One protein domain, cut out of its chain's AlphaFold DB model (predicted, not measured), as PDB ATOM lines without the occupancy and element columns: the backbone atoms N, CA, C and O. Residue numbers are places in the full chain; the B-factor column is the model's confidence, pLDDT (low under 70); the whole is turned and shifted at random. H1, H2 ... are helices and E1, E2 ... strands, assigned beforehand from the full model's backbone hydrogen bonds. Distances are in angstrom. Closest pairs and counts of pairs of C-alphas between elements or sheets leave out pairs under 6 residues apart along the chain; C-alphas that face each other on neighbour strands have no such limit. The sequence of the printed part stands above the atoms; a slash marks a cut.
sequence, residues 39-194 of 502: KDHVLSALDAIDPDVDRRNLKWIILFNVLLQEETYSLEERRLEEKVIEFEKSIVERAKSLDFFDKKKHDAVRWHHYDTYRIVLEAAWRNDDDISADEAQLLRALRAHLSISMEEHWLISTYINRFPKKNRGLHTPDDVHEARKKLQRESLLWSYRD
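This is residues 39 to 194 of the 502 residues of the protein "SAP domain-containing protein" of Phycisphaeraceae bacterium (UniProt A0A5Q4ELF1). A long helix, H3, runs along one side of an elongated helical body and joins two groups of helices. Near its first residues H2 and H8 cross each other; toward its last residues the backbone folds back and forth through H4, H5 and H6, and H7 packs between H3 and H5. The printed part has 156 residues, with eight named helices and two short named strands in the order H1, H2, E1, H3, H4, H5, H6, H7, H8, E2; the class is mostly helix, and the strands pair with no named strand. The whole is compact, with a radius of gyration of the C-alphas of 16.1 A, and spans 53 by 30 by 30 A.

H1, residues 39 to 47, touches no helix. H2, residues 53 to 69, touches residues 80 to 87 of H3, residues 77 to 97, about perpendicular at 75 degrees; the closest C-alphas, of Val 66 and Lys 83, are 6.6 A apart. E1, residues 74 to 76, meets H3 only through their link. H4, residues 100 to 106, and H5, residues 108 to 124, form a helical hairpin, with the C-alphas of Lys 104 and Trp 111 closest at 5.2 A. H5 and H6, residues 133 to 145, form another, at a shallow tilt of 3 degrees, opposite ways; their closest C-alphas, of Ala 124 and Glu 135, are 6.3 A apart. H7, residues 150 to 159, touches H3 at a steep tilt of 61 degrees, with the C-alphas of Ala 95 and Leu 155 closest at 5.4 A. H7 also touches H5, about perpendicular at 71 degrees, only just past steep; the C-alphas of Arg 118 and Ile 156 are closest at 6.4 A. H8, residues 173 to 185, touches H2 about perpendicular at 78 degrees, with the C-alphas of Arg 55 and Ala 179 closest at 5.2 A. E2, residues 190 to 193, and E1 are near each other. Every O i to N i+4 pair is within hydrogen-bond range in H1, H3, H5, H6, H7 and H8, against 9 of 13 in H2 and 2 of 3 in H4.

H1 begins at C-alpha 39, (193.128, 228.595, 225.550). From first to last C-alpha H3 measures 31.3 A, H5 24.3 A and H2 22.9 A. H3 runs from C-alpha 77 at (217.985, 221.009, 224.044) to C-alpha 97 at (206.291, 193.057, 216.311). E2 ends at C-alpha 193, (219.029, 229.260, 229.869).

The two C-alphas farthest apart, of Lys 105 and Asp 194, are 53.0 A apart. The printed part has no cut. The link from H7 to H8, residues 160 to 172, is long. Mean pLDDT of the printed part is 90.3; residues 100 to 103 and 105 to 106 are under 70.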
ATOM      1  N   LYS A  39     193.634 229.892 226.019       92.19
ATOM      2  CA  LYS A  39     193.128 228.595 225.550       92.19
ATOM      3  C   LYS A  39     192.801 228.615 224.055       92.19
ATOM      4  O   LYS A  39     193.213 227.711 223.336       92.19
ATOM      5  N   ASP A  40     192.127 229.663 223.585       91.94
ATOM      6  CA  ASP A  40     191.747 229.806 222.176       91.94
ATOM      7  C   ASP A  40     192.970 229.885 221.252       91.94
ATOM      8  O   ASP A  40     192.986 229.247 220.200       91.94
ATOM      9  N   HIS A  41     194.025 230.602 221.661       91.44
ATOM     10  CA  HIS A  41     195.283 230.657 220.908       91.44
ATOM     11  C   HIS A  41     195.956 229.286 220.847       91.44
ATOM     12  O   HIS A  41     196.324 228.832 219.765       91.44
ATOM     13  N   VAL A  42     196.084 228.602 221.990       93.00
ATOM     14  CA  VAL A  42     196.720 227.277 222.068       93.00
ATOM     15  C   VAL A  42     195.982 226.263 221.192       93.00
ATOM     16  O   VAL A  42     196.615 225.557 220.407       93.00
ATOM     17  N   LEU A  43     194.649 226.218 221.272       92.12
ATOM     18  CA  LEU A  43     193.832 225.329 220.443       92.12
ATOM     19  C   LEU A  43     193.939 225.686 218.958       92.12
ATOM     20  O   LEU A  43     194.179 224.803 218.139       92.12
ATOM     21  N   SER A  44     193.869 226.974 218.607       91.50
ATOM     22  CA  SER A  44     194.033 227.416 217.218       91.50
ATOM     23  C   SER A  44     195.410 227.063 216.650       91.50
ATOM     24  O   SER A  44     195.509 226.718 215.472       91.50
ATOM     25  N   ALA A  45     196.471 227.146 217.454       91.56
ATOM     26  CA  ALA A  45     197.828 226.792 217.044       91.56
ATOM     27  C   ALA A  45     198.000 225.279 216.818       91.56
ATOM     28  O   ALA A  45     198.750 224.869 215.929       91.56
ATOM     29  N   LEU A  46     197.299 224.450 217.597       89.31
ATOM     30  CA  LEU A  46     197.274 222.997 217.418       89.31
ATOM     31  C   LEU A  46     196.392 222.554 216.246       89.31
ATOM     32  O   LEU A  46     196.722 221.581 215.571       89.31
ATOM     33  N   ASP A  47     195.289 223.261 215.997       86.81
ATOM     34  CA  ASP A  47     194.383 222.982 214.881       86.81
ATOM     35  C   ASP A  47     194.955 223.414 213.529       86.81
ATOM     36  O   ASP A  47     194.583 222.857 212.495       86.81
ATOM     37  N   ALA A  48     195.896 224.362 213.525       87.94
ATOM     38  CA  ALA A  48     196.623 224.754 212.331       87.94
ATOM     39  C   ALA A  48     197.483 223.591 211.804       87.94
ATOM     40  O   ALA A  48     198.538 223.253 212.352       87.94
ATOM     41  N   ILE A  49     197.044 222.999 210.693       86.00
ATOM     42  CA  ILE A  49     197.774 221.928 210.019       86.00
ATOM     43  C   ILE A  49     199.040 222.508 209.394       86.00
ATOM     44  O   ILE A  49     198.991 223.340 208.487       86.00
ATOM     45  N   ASP A  50     200.194 222.056 209.879       88.75
ATOM     46  CA  ASP A  50     201.466 222.385 209.246       88.75
ATOM     47  C   ASP A  50     201.548 221.651 207.893       88.75
ATOM     48  O   ASP A  50     201.278 220.456 207.865       88.75
ATOM     49  N   PRO A  51     201.855 222.309 206.763       86.94
ATOM     50  CA  PRO A  51     201.897 221.633 205.462       86.94
ATOM     51  C   PRO A  51     202.932 220.501 205.399       86.94
ATOM     52  O   PRO A  51     202.751 219.568 204.634       86.94
ATOM     53  N   ASP A  52     203.976 220.557 206.223       90.69
ATOM     54  CA  ASP A  52     205.071 219.590 206.247       90.69
ATOM     55  C   ASP A  52     204.756 218.426 207.203       90.69
ATOM     56  O   ASP A  52     204.625 218.623 208.416       90.69
ATOM     57  N   VAL A  53     204.614 217.211 206.658       90.31
ATOM     58  CA  VAL A  53     204.240 216.002 207.416       90.31
ATOM     59  C   VAL A  53     205.230 215.689 208.541       90.31
ATOM     60  O   VAL A  53     204.807 215.388 209.661       90.31
ATOM     61  N   ASP A  54     206.529 215.765 208.255       92.62
ATOM     62  CA  ASP A  54     207.599 215.448 209.203       92.62
ATOM     63  C   ASP A  54     207.538 216.431 210.376       92.62
ATOM     64  O   ASP A  54     207.478 216.041 211.548       92.62
ATOM     65  N   ARG A  55     207.408 217.726 210.069       94.25
ATOM     66  CA  ARG A  55     207.247 218.764 211.088       94.25
ATOM     67  C   ARG A  55     205.953 218.603 211.887       94.25
ATOM     68  O   ARG A  55     205.986 218.814 213.099       94.25
ATOM     69  N   ARG A  56     204.829 218.207 211.268       91.75
ATOM     70  CA  ARG A  56     203.575 217.894 211.992       91.75
ATOM     71  C   ARG A  56     203.793 216.803 213.036       91.75
ATOM     72  O   ARG A  56     203.395 216.977 214.188       91.75
ATOM     73  N   ASN A  57     204.430 215.705 212.636       93.44
ATOM     74  CA  ASN A  57     204.713 214.583 213.524       93.44
ATOM     75  C   ASN A  57     205.638 215.002 214.668       93.44
ATOM     76  O   ASN A  57     205.305 214.795 215.833       93.44
ATOM     77  N   LEU A  58     206.752 215.663 214.348       96.75
ATOM     78  CA  LEU A  58     207.726 216.122 215.335       96.75
ATOM     79  C   LEU A  58     207.129 217.106 216.340       96.75
ATOM     80  O   LEU A  58     207.388 216.975 217.532       96.75
ATOM     81  N   LYS A  59     206.287 218.052 215.899       95.94
ATOM     82  CA  LYS A  59     205.560 218.955 216.805       95.94
ATOM     83  C   LYS A  59     204.780 218.172 217.864       95.94
ATOM     84  O   LYS A  59     204.853 218.503 219.045       95.94
ATOM     85  N   TRP A  60     204.050 217.138 217.440       94.44
ATOM     86  CA  TRP A  60     203.251 216.319 218.349       94.44
ATOM     87  C   TRP A  60     204.131 215.485 219.287       94.44
ATOM     88  O   TRP A  60     203.886 215.472 220.489       94.44
ATOM     89  N   ILE A  61     205.190 214.857 218.766       96.44
ATOM     90  CA  ILE A  61     206.132 214.062 219.570       96.44
ATOM     91  C   ILE A  61     206.788 214.935 220.645       96.44
ATOM     92  O   ILE A  61     206.768 214.572 221.821       96.44
ATOM     93  N   ILE A  62     207.324 216.100 220.260       97.56
ATOM     94  CA  ILE A  62     208.001 217.029 221.172       97.56
ATOM     95  C   ILE A  62     207.064 217.454 222.304       97.56
ATOM     96  O   ILE A  62     207.456 217.389 223.466       97.56
ATOM     97  N   LEU A  63     205.838 217.878 221.979       96.50
ATOM     98  CA  LEU A  63     204.900 218.361 222.989       96.50
ATOM     99  C   LEU A  63     204.359 217.222 223.861       96.50
ATOM    100  O   LEU A  63     204.471 217.292 225.079       96.50
ATOM    101  N   PHE A  64     203.773 216.183 223.265       94.06
ATOM    102  CA  PHE A  64     202.926 215.226 223.986       94.06
ATOM    103  C   PHE A  64     203.655 213.971 224.467       94.06
ATOM    104  O   PHE A  64     203.308 213.424 225.516       94.06
ATOM    105  N   ASN A  65     204.653 213.506 223.715       93.25
ATOM    106  CA  ASN A  65     205.352 212.249 223.996       93.25
ATOM    107  C   ASN A  65     206.720 212.455 224.657       93.25
ATOM    108  O   ASN A  65     207.259 211.504 225.216       93.25
ATOM    109  N   VAL A  66     207.264 213.675 224.600       95.56
ATOM    110  CA  VAL A  66     208.508 214.054 225.276       95.56
ATOM    111  C   VAL A  66     208.206 215.037 226.403       95.56
ATOM    112  O   VAL A  66     208.117 214.618 227.549       95.56
ATOM    113  N   LEU A  67     207.981 216.320 226.108       95.75
ATOM    114  CA  LEU A  67     207.958 217.361 227.142       95.75
ATOM    115  C   LEU A  67     206.806 217.215 228.139       95.75
ATOM    116  O   LEU A  67     207.045 217.341 229.333       95.75
ATOM    117  N   LEU A  68     205.581 216.892 227.707       93.69
ATOM    118  CA  LEU A  68     204.474 216.665 228.648       93.69
ATOM    119  C   LEU A  68     204.700 215.476 229.591       93.69
ATOM    120  O   LEU A  68     204.036 215.414 230.624       93.69
ATOM    121  N   GLN A  69     205.619 214.567 229.263       91.50
ATOM    122  CA  GLN A  69     205.983 213.426 230.105       91.50
ATOM    123  C   GLN A  69     207.134 213.740 231.077       91.50
ATOM    124  O   GLN A  69     207.425 212.926 231.953       91.50
ATOM    125  N   GLU A  70     207.776 214.907 230.948       89.44
ATOM    126  CA  GLU A  70     208.806 215.378 231.875       89.44
ATOM    127  C   GLU A  70     208.178 216.114 233.054       89.44
ATOM    128  O   GLU A  70     207.348 216.999 232.863       89.44
ATOM    129  N   GLU A  71     208.626 215.828 234.272       83.62
ATOM    130  CA  GLU A  71     208.039 216.376 235.505       83.62
ATOM    131  C   GLU A  71     208.014 217.916 235.557       83.62
ATOM    132  O   GLU A  71     207.105 218.502 236.136       83.62
ATOM    133  N   THR A  72     208.967 218.586 234.901       85.31
ATOM    134  CA  THR A  72     209.040 220.057 234.809       85.31
ATOM    135  C   THR A  72     208.562 220.614 233.468       85.31
ATOM    136  O   THR A  72     208.681 221.814 233.219       85.31
ATOM    137  N   TYR A  73     208.069 219.754 232.572       92.12
ATOM    138  CA  TYR A  73     207.740 220.082 231.181       92.12
ATOM    139  C   TYR A  73     208.899 220.718 230.402       92.12
ATOM    140  O   TYR A  73     208.683 221.407 229.399       92.12
ATOM    141  N   SER A  74     210.122 220.514 230.897       92.75
ATOM    142  CA  SER A  74     211.352 221.160 230.465       92.75
ATOM    143  C   SER A  74     212.447 220.127 230.280       92.75
ATOM    144  O   SER A  74     212.528 219.143 231.019       92.75
ATOM    145  N   LEU A  75     213.313 220.357 229.300       93.19
ATOM    146  CA  LEU A  75     214.429 219.472 229.034       93.19
ATOM    147  C   LEU A  75     215.573 220.212 228.331       93.19
ATOM    148  O   LEU A  75     215.345 221.132 227.544       93.19
ATOM    149  N   GLU A  76     216.813 219.779 228.569       93.69
ATOM    150  CA  GLU A  76     217.971 220.306 227.843       93.69
ATOM    151  C   GLU A  76     217.815 220.040 226.336       93.69
ATOM    152  O   GLU A  76     217.469 218.929 225.930       93.69
ATOM    153  N   GLU A  77     218.131 221.038 225.509       90.75
ATOM    154  CA  GLU A  77     217.985 221.009 224.044       90.75
ATOM    155  C   GLU A  77     218.526 219.715 223.405       90.75
ATOM    156  O   GLU A  77     217.824 219.042 222.651       90.75
ATOM    157  N   ARG A  78     219.747 219.309 223.771       89.94
ATOM    158  CA  ARG A  78     220.356 218.072 223.262       89.94
ATOM    159  C   ARG A  78     219.607 216.824 223.725       89.94
ATOM    160  O   ARG A  78     219.423 215.882 222.957       89.94
ATOM    161  N   ARG A  79     219.178 216.796 224.987       93.44
ATOM    162  CA  ARG A  79     218.447 215.651 225.537       93.44
ATOM    163  C   ARG A  79     217.071 215.518 224.879       93.44
ATOM    164  O   ARG A  79     216.558 214.406 224.787       93.44
ATOM    165  N   LEU A  80     216.493 216.623 224.400       95.00
ATOM    166  CA  LEU A  80     215.179 216.636 223.757       95.00
ATOM    167  C   LEU A  80     215.283 215.931 222.417       95.00
ATOM    168  O   LEU A  80     214.490 215.039 222.131       95.00
ATOM    169  N   GLU A  81     216.313 216.272 221.648       94.12
ATOM    170  CA  GLU A  81     216.650 215.587 220.405       94.12
ATOM    171  C   GLU A  81     216.867 214.087 220.648       94.12
ATOM    172  O   GLU A  81     216.250 213.262 219.979       94.12
ATOM    173  N   GLU A  82     217.659 213.715 221.658       94.25
ATOM    174  CA  GLU A  82     217.877 212.307 222.015       94.25
ATOM    175  C   GLU A  82     216.562 211.576 222.342       94.25
ATOM    176  O   GLU A  82     216.323 210.495 221.799       94.25
ATOM    177  N   LYS A  83     215.674 212.172 223.151       95.69
ATOM    178  CA  LYS A  83     214.381 211.572 223.527       95.69
ATOM    179  C   LYS A  83     213.408 211.443 222.354       95.69
ATOM    180  O   LYS A  83     212.712 210.433 222.263       95.69
ATOM    181  N   VAL A  84     213.377 212.408 221.432       97.12
ATOM    182  CA  VAL A  84     212.583 212.298 220.192       97.12
ATOM    183  C   VAL A  84     213.046 211.089 219.375       97.12
ATOM    184  O   VAL A  84     212.231 210.273 218.945       97.12
ATOM    185  N   ILE A  85     214.360 210.915 219.224       95.69
ATOM    186  CA  ILE A  85     214.933 209.786 218.483       95.69
ATOM    187  C   ILE A  85     214.707 208.449 219.204       95.69
ATOM    188  O   ILE A  85     214.431 207.435 218.560       95.69
ATOM    189  N   GLU A  86     214.820 208.418 220.534       94.88
ATOM    190  CA  GLU A  86     214.476 207.247 221.353       94.88
ATOM    191  C   GLU A  86     213.001 206.851 221.156       94.88
ATOM    192  O   GLU A  86     212.704 205.670 220.938       94.88
ATOM    193  N   PHE A  87     212.087 207.828 221.146       95.00
ATOM    194  CA  PHE A  87     210.665 207.603 220.892       95.00
ATOM    195  C   PHE A  87     210.426 206.999 219.502       95.00
ATOM    196  O   PHE A  87     209.786 205.952 219.385       95.00
ATOM    197  N   GLU A  88     210.992 207.590 218.451       96.06
ATOM    198  CA  GLU A  88     210.863 207.093 217.077       96.06
ATOM    199  C   GLU A  88     211.368 205.661 216.913       96.06
ATOM    200  O   GLU A  88     210.673 204.813 216.346       96.06
ATOM    201  N   LYS A  89     212.550 205.359 217.467       95.00
ATOM    202  CA  LYS A  89     213.094 203.994 217.485       95.00
ATOM    203  C   LYS A  89     212.133 203.025 218.163       95.00
ATOM    204  O   LYS A  89     211.929 201.922 217.659       95.00
ATOM    205  N   SER A  90     211.512 203.433 219.270       92.25
ATOM    206  CA  SER A  90     210.555 202.586 219.984       92.25
ATOM    207  C   SER A  90     209.330 202.242 219.124       92.25
ATOM    208  O   SER A  90     208.902 201.087 219.111       92.25
ATOM    209  N   ILE A  91     208.806 203.198 218.347       92.94
ATOM    210  CA  ILE A  91     207.694 202.963 217.417       92.94
ATOM    211  C   ILE A  91     208.128 202.028 216.288       92.94
ATOM    212  O   ILE A  91     207.404 201.082 215.974       92.94
ATOM    213  N   VAL A  92     209.321 202.232 215.720       93.19
ATOM    214  CA  VAL A  92     209.859 201.370 214.656       93.19
ATOM    215  C   VAL A  92     210.018 199.926 215.116       93.19
ATOM    216  O   VAL A  92     209.595 199.015 214.403       93.19
ATOM    217  N   GLU A  93     210.588 199.696 216.298       90.94
ATOM    218  CA  GLU A  93     210.729 198.341 216.836       90.94
ATOM    219  C   GLU A  93     209.371 197.694 217.124       90.94
ATOM    220  O   GLU A  93     209.151 196.533 216.779       90.94
ATOM    221  N   ARG A  94     208.413 198.448 217.672       86.12
ATOM    222  CA  ARG A  94     207.058 197.942 217.938       86.12
ATOM    223  C   ARG A  94     206.270 197.644 216.672       86.12
ATOM    224  O   ARG A  94     205.529 196.671 216.627       86.12
ATOM    225  N   ALA A  95     206.442 198.434 215.618       87.06
ATOM    226  CA  ALA A  95     205.799 198.165 214.339       87.06
ATOM    227  C   ALA A  95     206.297 196.856 213.698       87.06
ATOM    228  O   ALA A  95     205.555 196.240 212.940       87.06
ATOM    229  N   LYS A  96     207.525 196.401 214.006       84.00
ATOM    230  CA  LYS A  96     208.027 195.088 213.551       84.00
ATOM    231  C   LYS A  96     207.347 193.921 214.263       84.00
ATOM    232  O   LYS A  96     207.201 192.864 213.658       84.00
ATOM    233  N   SER A  97     206.978 194.091 215.531       75.50
ATOM    234  CA  SER A  97     206.291 193.057 216.311       75.50
ATOM    235  C   SER A  97     204.771 193.085 216.142       75.50
ATOM    236  O   SER A  97     204.095 192.147 216.561       75.50
ATOM    237  N   LEU A  98     204.225 194.139 215.531       73.69
ATOM    238  CA  LEU A  98     202.796 194.272 215.306       73.69
ATOM    239  C   LEU A  98     202.344 193.394 214.131       73.69
ATOM    240  O   LEU A  98     202.451 193.779 212.967       73.69
ATOM    241  N   ASP A  99     201.779 192.227 214.437       71.75
ATOM    242  CA  ASP A  99     201.072 191.432 213.438       71.75
ATOM    243  C   ASP A  99     199.606 191.888 213.330       71.75
ATOM    244  O   ASP A  99     198.735 191.534 214.134       71.75
ATOM    245  N   PHE A 100     199.320 192.698 212.306       68.31
ATOM    246  CA  PHE A 100     197.956 193.115 211.981       68.31
ATOM    247  C   PHE A 100     197.031 191.918 211.705       68.31
ATOM    248  O   PHE A 100     195.836 192.007 211.986       68.31
ATOM    249  N   PHE A 101     197.541 190.794 211.192       63.47
ATOM    250  CA  PHE A 101     196.724 189.616 210.896       63.47
ATOM    251  C   PHE A 101     196.328 188.847 212.153       63.47
ATOM    252  O   PHE A 101     195.216 188.316 212.211       63.47
ATOM    253  N   ASP A 102     197.173 188.832 213.180       67.88
ATOM    254  CA  ASP A 102     196.812 188.231 214.463       67.88
ATOM    255  C   ASP A 102     195.715 189.031 215.173       67.88
ATOM    256  O   ASP A 102     194.789 188.437 215.734       67.88
ATOM    257  N   LYS A 103     195.700 190.366 215.048       67.25
ATOM    258  CA  LYS A 103     194.585 191.171 215.577       67.25
ATOM    259  C   LYS A 103     193.239 190.816 214.951       67.25
ATOM    260  O   LYS A 103     192.251 190.785 215.675       67.25
ATOM    261  N   LYS A 104     193.189 190.453 213.664       71.44
ATOM    262  CA  LYS A 104     191.947 189.991 213.012       71.44
ATOM    263  C   LYS A 104     191.326 188.779 213.715       71.44
ATOM    264  O   LYS A 104     190.106 188.647 213.726       71.44
ATOM    265  N   LYS A 105     192.154 187.894 214.282       68.75
ATOM    266  CA  LYS A 105     191.699 186.683 214.985       68.75
ATOM    267  C   LYS A 105     191.149 186.989 216.378       68.75
ATOM    268  O   LYS A 105     190.229 186.309 216.818       68.75
ATOM    269  N   HIS A 106     191.721 187.978 217.063       69.50
ATOM    270  CA  HIS A 106     191.388 188.304 218.453       69.50
ATOM    271  C   HIS A 106     190.319 189.396 218.590       69.50
ATOM    272  O   HIS A 106     189.499 189.322 219.498       69.50
ATOM    273  N   ASP A 107     190.306 190.378 217.686       77.75
ATOM    274  CA  ASP A 107     189.359 191.494 217.671       77.75
ATOM    275  C   ASP A 107     189.109 191.960 216.226       77.75
ATOM    276  O   ASP A 107     189.785 192.840 215.680       77.75
ATOM    277  N   ALA A 108     188.125 191.330 215.583       83.19
ATOM    278  CA  ALA A 108     187.789 191.588 214.186       83.19
ATOM    279  C   ALA A 108     187.288 193.023 213.940       83.19
ATOM    280  O   ALA A 108     187.525 193.574 212.864       83.19
ATOM    281  N   VAL A 109     186.622 193.635 214.927       84.75
ATOM    282  CA  VAL A 109     186.099 195.004 214.816       84.75
ATOM    283  C   VAL A 109     187.252 195.998 214.850       84.75
ATOM    284  O   VAL A 109     187.391 196.809 213.934       84.75
ATOM    285  N   ARG A 110     188.139 195.892 215.850       85.69
ATOM    286  CA  ARG A 110     189.309 196.775 215.946       85.69
ATOM    287  C   ARG A 110     190.243 196.608 214.754       85.69
ATOM    288  O   ARG A 110     190.759 197.597 214.236       85.69
ATOM    289  N   TRP A 111     190.409 195.378 214.271       87.81
ATOM    290  CA  TRP A 111     191.143 195.117 213.035       87.81
ATOM    291  C   TRP A 111     190.547 195.867 211.839       87.81
ATOM    292  O   TRP A 111     191.293 196.496 211.092       87.81
ATOM    293  N   HIS A 112     189.220 195.853 211.675       89.19
ATOM    294  CA  HIS A 112     188.570 196.554 210.568       89.19
ATOM    295  C   HIS A 112     188.772 198.072 210.641       89.19
ATOM    296  O   HIS A 112     188.958 198.708 209.606       89.19
ATOM    297  N   HIS A 113     188.810 198.653 211.844       91.81
ATOM    298  CA  HIS A 113     189.132 200.072 212.021       91.81
ATOM    299  C   HIS A 113     190.557 200.376 211.545       91.81
ATOM    300  O   HIS A 113     190.760 201.300 210.758       91.81
ATOM    301  N   TYR A 114     191.542 199.576 211.967       90.81
ATOM    302  CA  TYR A 114     192.927 199.759 211.530       90.81
ATOM    303  C   TYR A 114     193.099 199.561 210.026       90.81
ATOM    304  O   TYR A 114     193.781 200.362 209.394       90.81
ATOM    305  N   ASP A 115     192.482 198.530 209.445       91.62
ATOM    306  CA  ASP A 115     192.586 198.259 208.009       91.62
ATOM    307  C   ASP A 115     191.923 199.364 207.177       91.62
ATOM    308  O   ASP A 115     192.537 199.887 206.249       91.62
ATOM    309  N   THR A 116     190.724 199.808 207.573       94.56
ATOM    310  CA  THR A 116     190.041 200.949 206.939       94.56
ATOM    311  C   THR A 116     190.915 202.198 206.972       94.56
ATOM    312  O   THR A 116     191.117 202.849 205.946       94.56
ATOM    313  N   TYR A 117     191.483 202.521 208.137       95.81
ATOM    314  CA  TYR A 117     192.352 203.682 208.279       95.81
ATOM    315  C   TYR A 117     193.635 203.560 207.461       95.81
ATOM    316  O   TYR A 117     194.020 204.511 206.785       95.81
ATOM    317  N   ARG A 118     194.272 202.383 207.474       95.06
ATOM    318  CA  ARG A 118     195.471 202.084 206.685       95.06
ATOM    319  C   ARG A 118     195.222 202.317 205.200       95.06
ATOM    320  O   ARG A 118     196.036 202.975 204.569       95.06
ATOM    321  N   ILE A 119     194.106 201.828 204.655       95.00
ATOM    322  CA  ILE A 119     193.762 201.996 203.234       95.00
ATOM    323  C   ILE A 119     193.648 203.481 202.868       95.00
ATOM    324  O   ILE A 119     194.183 203.906 201.845       95.00
ATOM    325  N   VAL A 120     192.975 204.282 203.701       95.81
ATOM    326  CA  VAL A 120     192.827 205.727 203.459       95.81
ATOM    327  C   VAL A 120     194.164 206.455 203.619       95.81
ATOM    328  O   VAL A 120     194.493 207.308 202.799       95.81
ATOM    329  N   LEU A 121     194.967 206.091 204.622       94.94
ATOM    330  CA  LEU A 121     196.301 206.654 204.831       94.94
ATOM    331  C   LEU A 121     197.242 206.331 203.663       94.94
ATOM    332  O   LEU A 121     197.928 207.218 203.168       94.94
ATOM    333  N   GLU A 122     197.251 205.086 203.186       93.81
ATOM    334  CA  GLU A 122     197.997 204.683 201.991       93.81
ATOM    335  C   GLU A 122     197.554 205.477 200.764       93.81
ATOM    336  O   GLU A 122     198.403 205.864 199.968       93.81
ATOM    337  N   ALA A 123     196.247 205.722 200.610       93.62
ATOM    338  CA  ALA A 123     195.710 206.511 199.508       93.62
ATOM    339  C   ALA A 123     196.159 207.978 199.565       93.62
ATOM    340  O   ALA A 123     196.539 208.506 198.524       93.62
ATOM    341  N   ALA A 124     196.180 208.595 200.750       92.31
ATOM    342  CA  ALA A 124     196.674 209.962 200.933       92.31
ATOM    343  C   ALA A 124     198.141 210.098 200.490       92.31
ATOM    344  O   ALA A 124     198.489 211.021 199.772       92.31
ATOM    345  N   TRP A 125     198.985 209.109 200.799       90.94
ATOM    346  CA  TRP A 125     200.392 209.095 200.374       90.94
ATOM    347  C   TRP A 125     200.624 208.822 198.876       90.94
ATOM    348  O   TRP A 125     201.778 208.815 198.443       90.94
ATOM    349  N   ARG A 126     199.591 208.508 198.075       86.12
ATOM    350  CA  ARG A 126     199.779 208.159 196.650       86.12
ATOM    351  C   ARG A 126     200.162 209.354 195.790       86.12
ATOM    352  O   ARG A 126     200.796 209.147 194.758       86.12
ATOM    353  N   ASN A 127     199.776 210.560 196.194       78.38
ATOM    354  CA  ASN A 127     200.065 211.775 195.449       78.38
ATOM    355  C   ASN A 127     201.351 212.402 196.003       78.38
ATOM    356  O   ASN A 127     201.407 212.797 197.160       78.38
ATOM    357  N   ASP A 128     202.396 212.442 195.175       73.25
ATOM    358  CA  ASP A 128     203.660 213.154 195.424       73.25
ATOM    359  C   ASP A 128     204.461 212.760 196.677       73.25
ATOM    360  O   ASP A 128     205.369 213.485 197.078       73.25
ATOM    361  N   ASP A 129     204.198 211.583 197.262       81.06
ATOM    362  CA  ASP A 129     204.818 211.161 198.526       81.06
ATOM    363  C   ASP A 129     204.662 212.222 199.638       81.06
ATOM    364  O   ASP A 129     205.548 212.360 200.480       81.06
ATOM    365  N   ASP A 130     203.535 212.939 199.654       84.56
ATOM    366  CA  ASP A 130     203.193 213.956 200.651       84.56
ATOM    367  C   ASP A 130     201.718 213.821 201.075       84.56
ATOM    368  O   ASP A 130     200.951 213.071 200.474       84.56
ATOM    369  N   ILE A 131     201.319 214.511 202.146       89.06
ATOM    370  CA  ILE A 131     199.922 214.613 202.584       89.06
ATOM    371  C   ILE A 131     199.571 216.091 202.723       89.06
ATOM    372  O   ILE A 131     200.047 216.778 203.640       89.06
ATOM    373  N   SER A 132     198.665 216.548 201.861       89.38
ATOM    374  CA  SER A 132     198.147 217.914 201.867       89.38
ATOM    375  C   SER A 132     197.397 218.256 203.162       89.38
ATOM    376  O   SER A 132     197.034 217.389 203.962       89.38
ATOM    377  N   ALA A 133     197.132 219.546 203.382       87.06
ATOM    378  CA  ALA A 133     196.406 219.985 204.572       87.06
ATOM    379  C   ALA A 133     194.977 219.409 204.643       87.06
ATOM    380  O   ALA A 133     194.544 218.976 205.711       87.06
ATOM    381  N   ASP A 134     194.277 219.330 203.510       89.50
ATOM    382  CA  ASP A 134     192.914 218.793 203.443       89.50
ATOM    383  C   ASP A 134     192.886 217.280 203.709       89.50
ATOM    384  O   ASP A 134     192.035 216.788 204.455       89.50
ATOM    385  N   GLU A 135     193.855 216.533 203.173       92.31
ATOM    386  CA  GLU A 135     194.002 215.098 203.448       92.31
ATOM    387  C   GLU A 135     194.358 214.844 204.913       92.31
ATOM    388  O   GLU A 135     193.801 213.941 205.538       92.31
ATOM    389  N   ALA A 136     195.229 215.665 205.503       90.31
ATOM    390  CA  ALA A 136     195.545 215.585 206.923       90.31
ATOM    391  C   ALA A 136     194.307 215.858 207.798       90.31
ATOM    392  O   ALA A 136     194.091 215.155 208.789       90.31
ATOM    393  N   GLN A 137     193.451 216.813 207.413       90.19
ATOM    394  CA  GLN A 137     192.191 217.079 208.111       90.19
ATOM    395  C   GLN A 137     191.213 215.904 207.984       90.19
ATOM    396  O   GLN A 137     190.595 215.501 208.974       90.19
ATOM    397  N   LEU A 138     191.102 215.309 206.792       92.88
ATOM    398  CA  LEU A 138     190.288 214.116 206.567       92.88
ATOM    399  C   LEU A 138     190.785 212.938 207.414       92.88
ATOM    400  O   LEU A 138     189.991 212.274 208.081       92.88
ATOM    401  N   LEU A 139     192.099 212.709 207.442       94.25
ATOM    402  CA  LEU A 139     192.723 211.673 208.263       94.25
ATOM    403  C   LEU A 139     192.500 211.924 209.754       94.25
ATOM    404  O   LEU A 139     192.268 210.965 210.488       94.25
ATOM    405  N   ARG A 140     192.524 213.181 210.213       92.06
ATOM    406  CA  ARG A 140     192.196 213.545 211.600       92.06
ATOM    407  C   ARG A 140     190.741 213.209 211.937       92.06
ATOM    408  O   ARG A 140     190.494 212.596 212.975       92.06
ATOM    409  N   ALA A 141     189.795 213.566 211.068       93.81
ATOM    410  CA  ALA A 141     188.377 213.264 211.260       93.81
ATOM    411  C   ALA A 141     188.108 211.749 211.256       93.81
ATOM    412  O   ALA A 141     187.416 211.235 212.136       93.81
ATOM    413  N   LEU A 142     188.712 211.019 210.315       95.81
ATOM    414  CA  LEU A 142     188.594 209.565 210.229       95.81
ATOM    415  C   LEU A 142     189.214 208.875 211.449       95.81
ATOM    416  O   LEU A 142     188.619 207.956 212.008       95.81
ATOM    417  N   ARG A 143     190.384 209.344 211.894       94.19
ATOM    418  CA  ARG A 143     191.059 208.856 213.099       94.19
ATOM    419  C   ARG A 143     190.157 208.986 214.328       94.19
ATOM    420  O   ARG A 143     190.018 208.022 215.074       94.19
ATOM    421  N   ALA A 144     189.511 210.139 214.502       90.75
ATOM    422  CA  ALA A 144     188.558 210.358 215.589       90.75
ATOM    423  C   ALA A 144     187.333 209.432 215.480       90.75
ATOM    424  O   ALA A 144     186.941 208.827 216.472       90.75
ATOM    425  N   HIS A 145     186.767 209.269 214.279       93.56
ATOM    426  CA  HIS A 145     185.610 208.396 214.054       93.56
ATOM    427  C   HIS A 145     185.901 206.918 214.357       93.56
ATOM    428  O   HIS A 145     185.054 206.217 214.905       93.56
ATOM    429  N   LEU A 146     187.104 206.448 214.023       92.50
ATOM    430  CA  LEU A 146     187.534 205.063 214.240       92.50
ATOM    431  C   LEU A 146     188.168 204.829 215.624       92.50
ATOM    432  O   LEU A 146     188.581 203.702 215.924       92.50
ATOM    433  N   SER A 147     188.248 205.872 216.459       88.88
ATOM    434  CA  SER A 147     188.938 205.878 217.753       88.88
ATOM    435  C   SER A 147     190.383 205.384 217.647       88.88
ATOM    436  O   SER A 147     190.799 204.498 218.395       88.88
ATOM    437  N   ILE A 148     191.123 205.901 216.667       89.31
ATOM    438  CA  ILE A 148     192.539 205.589 216.457       89.31
ATOM    439  C   ILE A 148     193.393 206.629 217.195       89.31
ATOM    440  O   ILE A 148     193.242 207.842 217.010       89.31
ATOM    441  N   SER A 149     194.296 206.190 218.064       87.69
ATOM    442  CA  SER A 149     195.186 207.102 218.786       87.69
ATOM    443  C   SER A 149     196.284 207.649 217.861       87.69
ATOM    444  O   SER A 149     196.494 207.162 216.746       87.69
ATOM    445  N   MET A 150     196.979 208.714 218.274       89.44
ATOM    446  CA  MET A 150     198.120 209.220 217.489       89.44
ATOM    447  C   MET A 150     199.255 208.198 217.422       89.44
ATOM    448  O   MET A 150     199.920 208.067 216.398       89.44
ATOM    449  N   GLU A 151     199.434 207.426 218.488       88.38
ATOM    450  CA  GLU A 151     200.432 206.370 218.528       88.38
ATOM    451  C   GLU A 151     200.102 205.233 217.556       88.38
ATOM    452  O   GLU A 151     200.966 204.777 216.808       88.38
ATOM    453  N   GLU A 152     198.834 204.826 217.490       89.31
ATOM    454  CA  GLU A 152     198.362 203.862 216.495       89.31
ATOM    455  C   GLU A 152     198.497 204.394 215.067       89.31
ATOM    456  O   GLU A 152     198.899 203.644 214.178       89.31
ATOM    457  N   HIS A 153     198.227 205.685 214.843       93.12
ATOM    458  CA  HIS A 153     198.505 206.328 213.560       93.12
ATOM    459  C   HIS A 153     199.979 206.153 213.165       93.12
ATOM    460  O   HIS A 153     200.255 205.728 212.043       93.12
ATOM    461  N   TRP A 154     200.926 206.403 214.073       94.38
ATOM    462  CA  TRP A 154     202.349 206.212 213.786       94.38
ATOM    463  C   TRP A 154     202.736 204.747 213.603       94.38
ATOM    464  O   TRP A 154     203.527 204.451 212.712       94.38
ATOM    465  N   LEU A 155     202.159 203.814 214.364       91.94
ATOM    466  CA  LEU A 155     202.383 202.376 214.168       91.94
ATOM    467  C   LEU A 155     201.896 201.915 212.784       91.94
ATOM    468  O   LEU A 155     202.639 201.240 212.068       91.94
ATOM    469  N   ILE A 156     200.692 202.326 212.371       92.94
ATOM    470  CA  ILE A 156     200.136 202.035 211.040       92.94
ATOM    471  C   ILE A 156     200.983 202.707 209.950       92.94
ATOM    472  O   ILE A 156     201.336 202.062 208.964       92.94
ATOM    473  N   SER A 157     201.378 203.969 210.143       93.38
ATOM    474  CA  SER A 157     202.236 204.710 209.211       93.38
ATOM    475  C   SER A 157     203.621 204.057 209.060       93.38
ATOM    476  O   SER A 157     204.155 203.926 207.958       93.38
ATOM    477  N   THR A 158     204.190 203.549 210.154       94.38
ATOM    478  CA  THR A 158     205.462 202.809 210.150       94.38
ATOM    479  C   THR A 158     205.333 201.485 209.406       94.38
ATOM    480  O   THR A 158     206.220 201.117 208.632       94.38
ATOM    481  N   TYR A 159     204.218 200.775 209.601       91.19
ATOM    482  CA  TYR A 159     203.931 199.523 208.905       91.19
ATOM    483  C   TYR A 159     203.918 199.706 207.384       91.19
ATOM    484  O   TYR A 159     204.535 198.914 206.672       91.19
ATOM    485  N   ILE A 160     203.335 200.807 206.900       91.56
ATOM    486  CA  ILE A 160     203.338 201.180 205.475       91.56
ATOM    487  C   ILE A 160     204.620 201.917 205.032       91.56
ATOM    488  O   ILE A 160     204.677 202.447 203.926       91.56
ATOM    489  N   ASN A 161     205.670 201.928 205.864       92.56
ATOM    490  CA  ASN A 161     206.992 202.522 205.607       92.56
ATOM    491  C   ASN A 161     207.003 204.048 205.410       92.56
ATOM    492  O   ASN A 161     207.842 204.572 204.672       92.56
ATOM    493  N   ARG A 162     206.091 204.760 206.077       92.81
ATOM    494  CA  ARG A 162     205.928 206.219 205.978       92.81
ATOM    495  C   ARG A 162     206.314 206.996 207.238       92.81
ATOM    496  O   ARG A 162     206.493 208.200 207.139       92.81
ATOM    497  N   PHE A 163     206.490 206.329 208.378       93.69
ATOM    498  CA  PHE A 163     206.956 206.938 209.629       93.69
ATOM    499  C   PHE A 163     208.213 206.217 210.164       93.69
ATOM    500  O   PHE A 163     208.308 204.995 209.981       93.69
ATOM    501  N   PRO A 164     209.163 206.912 210.833       93.00
ATOM    502  CA  PRO A 164     209.211 208.362 211.100       93.00
ATOM    503  C   PRO A 164     209.338 209.209 209.840       93.00
ATOM    504  O   PRO A 164     208.534 210.110 209.642       93.00
ATOM    505  N   LYS A 165     210.236 208.807 208.942       92.19
ATOM    506  CA  LYS A 165     210.289 209.235 207.543       92.19
ATOM    507  C   LYS A 165     210.038 208.054 206.605       92.19
ATOM    508  O   LYS A 165     209.931 206.895 207.029       92.19
ATOM    509  N   LYS A 166     210.015 208.330 205.296       90.56
ATOM    510  CA  LYS A 166     209.994 207.304 204.240       90.56
ATOM    511  C   LYS A 166     211.052 206.225 204.505       90.56
ATOM    512  O   LYS A 166     212.187 206.525 204.873       90.56
ATOM    513  N   ASN A 167     210.674 204.963 204.311       90.12
ATOM    514  CA  ASN A 167     211.503 203.785 204.602       90.12
ATOM    515  C   ASN A 167     211.914 203.648 206.080       90.12
ATOM    516  O   ASN A 167     212.919 203.003 206.373       90.12
ATOM    517  N   ARG A 168     211.136 204.222 207.010       90.19
ATOM    518  CA  ARG A 168     211.397 204.192 208.463       90.19
ATOM    519  C   ARG A 168     212.721 204.862 208.853       90.19
ATOM    520  O   ARG A 168     213.322 204.505 209.865       90.19
ATOM    521  N   GLY A 169     213.183 205.816 208.042       92.94
ATOM    522  CA  GLY A 169     214.306 206.677 208.406       92.94
ATOM    523  C   GLY A 169     213.951 207.514 209.633       92.94
ATOM    524  O   GLY A 169     212.815 207.965 209.754       92.94
ATOM    525  N   LEU A 170     214.902 207.695 210.545       95.75
ATOM    526  CA  LEU A 170     214.729 208.571 211.705       95.75
ATOM    527  C   LEU A 170     214.843 210.034 211.270       95.75
ATOM    528  O   LEU A 170     215.539 210.338 210.292       95.75
ATOM    529  N   HIS A 171     214.202 210.934 212.007       96.75
ATOM    530  CA  HIS A 171     214.432 212.360 211.809       96.75
ATOM    531  C   HIS A 171     215.864 212.747 212.209       96.75
ATOM    532  O   HIS A 171     216.521 212.090 213.017       96.75
ATOM    533  N   THR A 172     216.380 213.805 211.595       95.62
ATOM    534  CA  THR A 172     217.695 214.377 211.905       95.62
ATOM    535  C   THR A 172     217.571 215.464 212.977       95.62
ATOM    536  O   THR A 172     216.481 216.010 213.168       95.62
ATOM    537  N   PRO A 173     218.672 215.847 213.651       93.88
ATOM    538  CA  PRO A 173     218.659 216.984 214.574       93.88
ATOM    539  C   PRO A 173     218.139 218.282 213.935       93.88
ATOM    540  O   PRO A 173     217.416 219.038 214.579       93.88
ATOM    541  N   ASP A 174     218.427 218.510 212.650       95.00
ATOM    542  CA  ASP A 174     217.939 219.687 211.922       95.00
ATOM    543  C   ASP A 174     216.413 219.668 211.748       95.00
ATOM    544  O   ASP A 174     215.762 220.701 211.919       95.00
ATOM    545  N   ASP A 175     215.820 218.497 211.485       96.31
ATOM    546  CA  ASP A 175     214.360 218.349 211.407       96.31
ATOM    547  C   ASP A 175     213.703 218.693 212.755       96.31
ATOM    548  O   ASP A 175     212.738 219.464 212.816       96.31
ATOM    549  N   VAL A 176     214.266 218.173 213.855       96.38
ATOM    550  CA  VAL A 176     213.811 218.472 215.224       96.38
ATOM    551  C   VAL A 176     213.944 219.969 215.506       96.38
ATOM    552  O   VAL A 176     213.024 220.591 216.042       96.38
ATOM    553  N   HIS A 177     215.052 220.584 215.098       94.94
ATOM    554  CA  HIS A 177     215.286 222.012 215.271       94.94
ATOM    555  C   HIS A 177     214.280 222.882 214.495       94.94
ATOM    556  O   HIS A 177     213.789 223.884 215.027       94.94
ATOM    557  N   GLU A 178     213.912 222.512 213.265       95.69
ATOM    558  CA  GLU A 178     212.874 223.219 212.501       95.69
ATOM    559  C   GLU A 178     211.480 223.064 213.127       95.69
ATOM    560  O   GLU A 178     210.728 224.045 213.209       95.69
ATOM    561  N   ALA A 179     211.150 221.883 213.655       96.75
ATOM    562  CA  ALA A 179     209.924 221.684 214.424       96.75
ATOM    563  C   ALA A 179     209.894 222.555 215.690       96.75
ATOM    564  O   ALA A 179     208.905 223.253 215.934       96.75
ATOM    565  N   ARG A 180     211.003 222.631 216.437       95.88
ATOM    566  CA  ARG A 180     211.151 223.521 217.604       95.88
ATOM    567  C   ARG A 180     210.947 224.988 217.235       95.88
ATOM    568  O   ARG A 180     210.183 225.691 217.895       95.88
ATOM    569  N   LYS A 181     211.557 225.468 216.142       94.75
ATOM    570  CA  LYS A 181     211.340 226.843 215.645       94.75
ATOM    571  C   LYS A 181     209.876 227.120 215.338       94.75
ATOM    572  O   LYS A 181     209.408 228.235 215.576       94.75
ATOM    573  N   LYS A 182     209.168 226.148 214.764       95.31
ATOM    574  CA  LYS A 182     207.744 226.282 214.454       95.31
ATOM    575  C   LYS A 182     206.904 226.360 215.728       95.31
ATOM    576  O   LYS A 182     206.141 227.315 215.845       95.31
ATOM    577  N   LEU A 183     207.131 225.472 216.696       95.75
ATOM    578  CA  LEU A 183     206.471 225.520 218.008       95.75
ATOM    579  C   LEU A 183     206.722 226.846 218.739       95.75
ATOM    580  O   LEU A 183     205.806 227.411 219.332       95.75
ATOM    581  N   GLN A 184     207.938 227.392 218.642       94.38
ATOM    582  CA  GLN A 184     208.263 228.717 219.180       94.38
ATOM    583  C   GLN A 184     207.466 229.830 218.495       94.38
ATOM    584  O   GLN A 184     206.958 230.717 219.168       94.38
ATOM    585  N   ARG A 185     207.327 229.804 217.161       92.69
ATOM    586  CA  ARG A 185     206.523 230.797 216.420       92.69
ATOM    587  C   ARG A 185     205.038 230.721 216.768       92.69
ATOM    588  O   ARG A 185     204.371 231.746 216.758       92.69
ATOM    589  N   GLU A 186     204.550 229.525 217.069       92.81
ATOM    590  CA  GLU A 186     203.183 229.260 217.531       92.81
ATOM    591  C   GLU A 186     202.997 229.543 219.029       92.81
ATOM    592  O   GLU A 186     201.887 229.461 219.547       92.81
ATOM    593  N   SER A 187     204.070 229.933 219.726       91.75
ATOM    594  CA  SER A 187     204.095 230.207 221.168       91.75
ATOM    595  C   SER A 187     203.775 229.008 222.071       91.75
ATOM    596  O   SER A 187     203.444 229.200 223.235       91.75
ATOM    597  N   LEU A 188     203.911 227.780 221.562       94.25
ATOM    598  CA  LEU A 188     203.669 226.542 222.316       94.25
ATOM    599  C   LEU A 188     204.923 226.020 223.038       94.25
ATOM    600  O   LEU A 188     204.814 225.221 223.962       94.25
ATOM    601  N   LEU A 189     206.108 226.465 222.611       94.81
ATOM    602  CA  LEU A 189     207.399 226.053 223.158       94.81
ATOM    603  C   LEU A 189     208.294 227.265 223.378       94.81
ATOM    604  O   LEU A 189     208.471 228.076 222.467       94.81
ATOM    605  N   TRP A 190     208.887 227.376 224.559       91.69
ATOM    606  CA  TRP A 190     209.867 228.408 224.885       91.69
ATOM    607  C   TRP A 190     211.234 227.787 225.124       91.69
ATOM    608  O   TRP A 190     211.356 226.582 225.323       91.69
ATOM    609  N   SER A 191     212.261 228.631 225.120       91.25
ATOM    610  CA  SER A 191     213.589 228.221 225.555       91.25
ATOM    611  C   SER A 191     214.129 229.222 226.563       91.25
ATOM    612  O   SER A 191     214.027 230.434 226.351       91.25
ATOM    613  N   TYR A 192     214.730 228.722 227.634       87.75
ATOM    614  CA  TYR A 192     215.457 229.525 228.611       87.75
ATOM    615  C   TYR A 192     216.871 228.983 228.769       87.75
ATOM    616  O   TYR A 192     217.255 227.986 228.153       87.75
ATOM    617  N   ARG A 193     217.676 229.685 229.558       87.44
ATOM    618  CA  ARG A 193     219.029 229.260 229.869       87.44
ATOM    619  C   ARG A 193     219.182 229.097 231.368       87.44
ATOM    620  O   ARG A 193     218.766 229.982 232.110       87.44
ATOM    621  N   ASP A 194     219.740 227.967 231.782       83.50
ATOM    622  CA  ASP A 194     219.984 227.684 233.192       83.50
ATOM    623  C   ASP A 194     221.230 228.417 233.724       83.50
ATOM    624  O   ASP A 194     221.973 229.073 232.984       83.50
TER     625      ASP A 194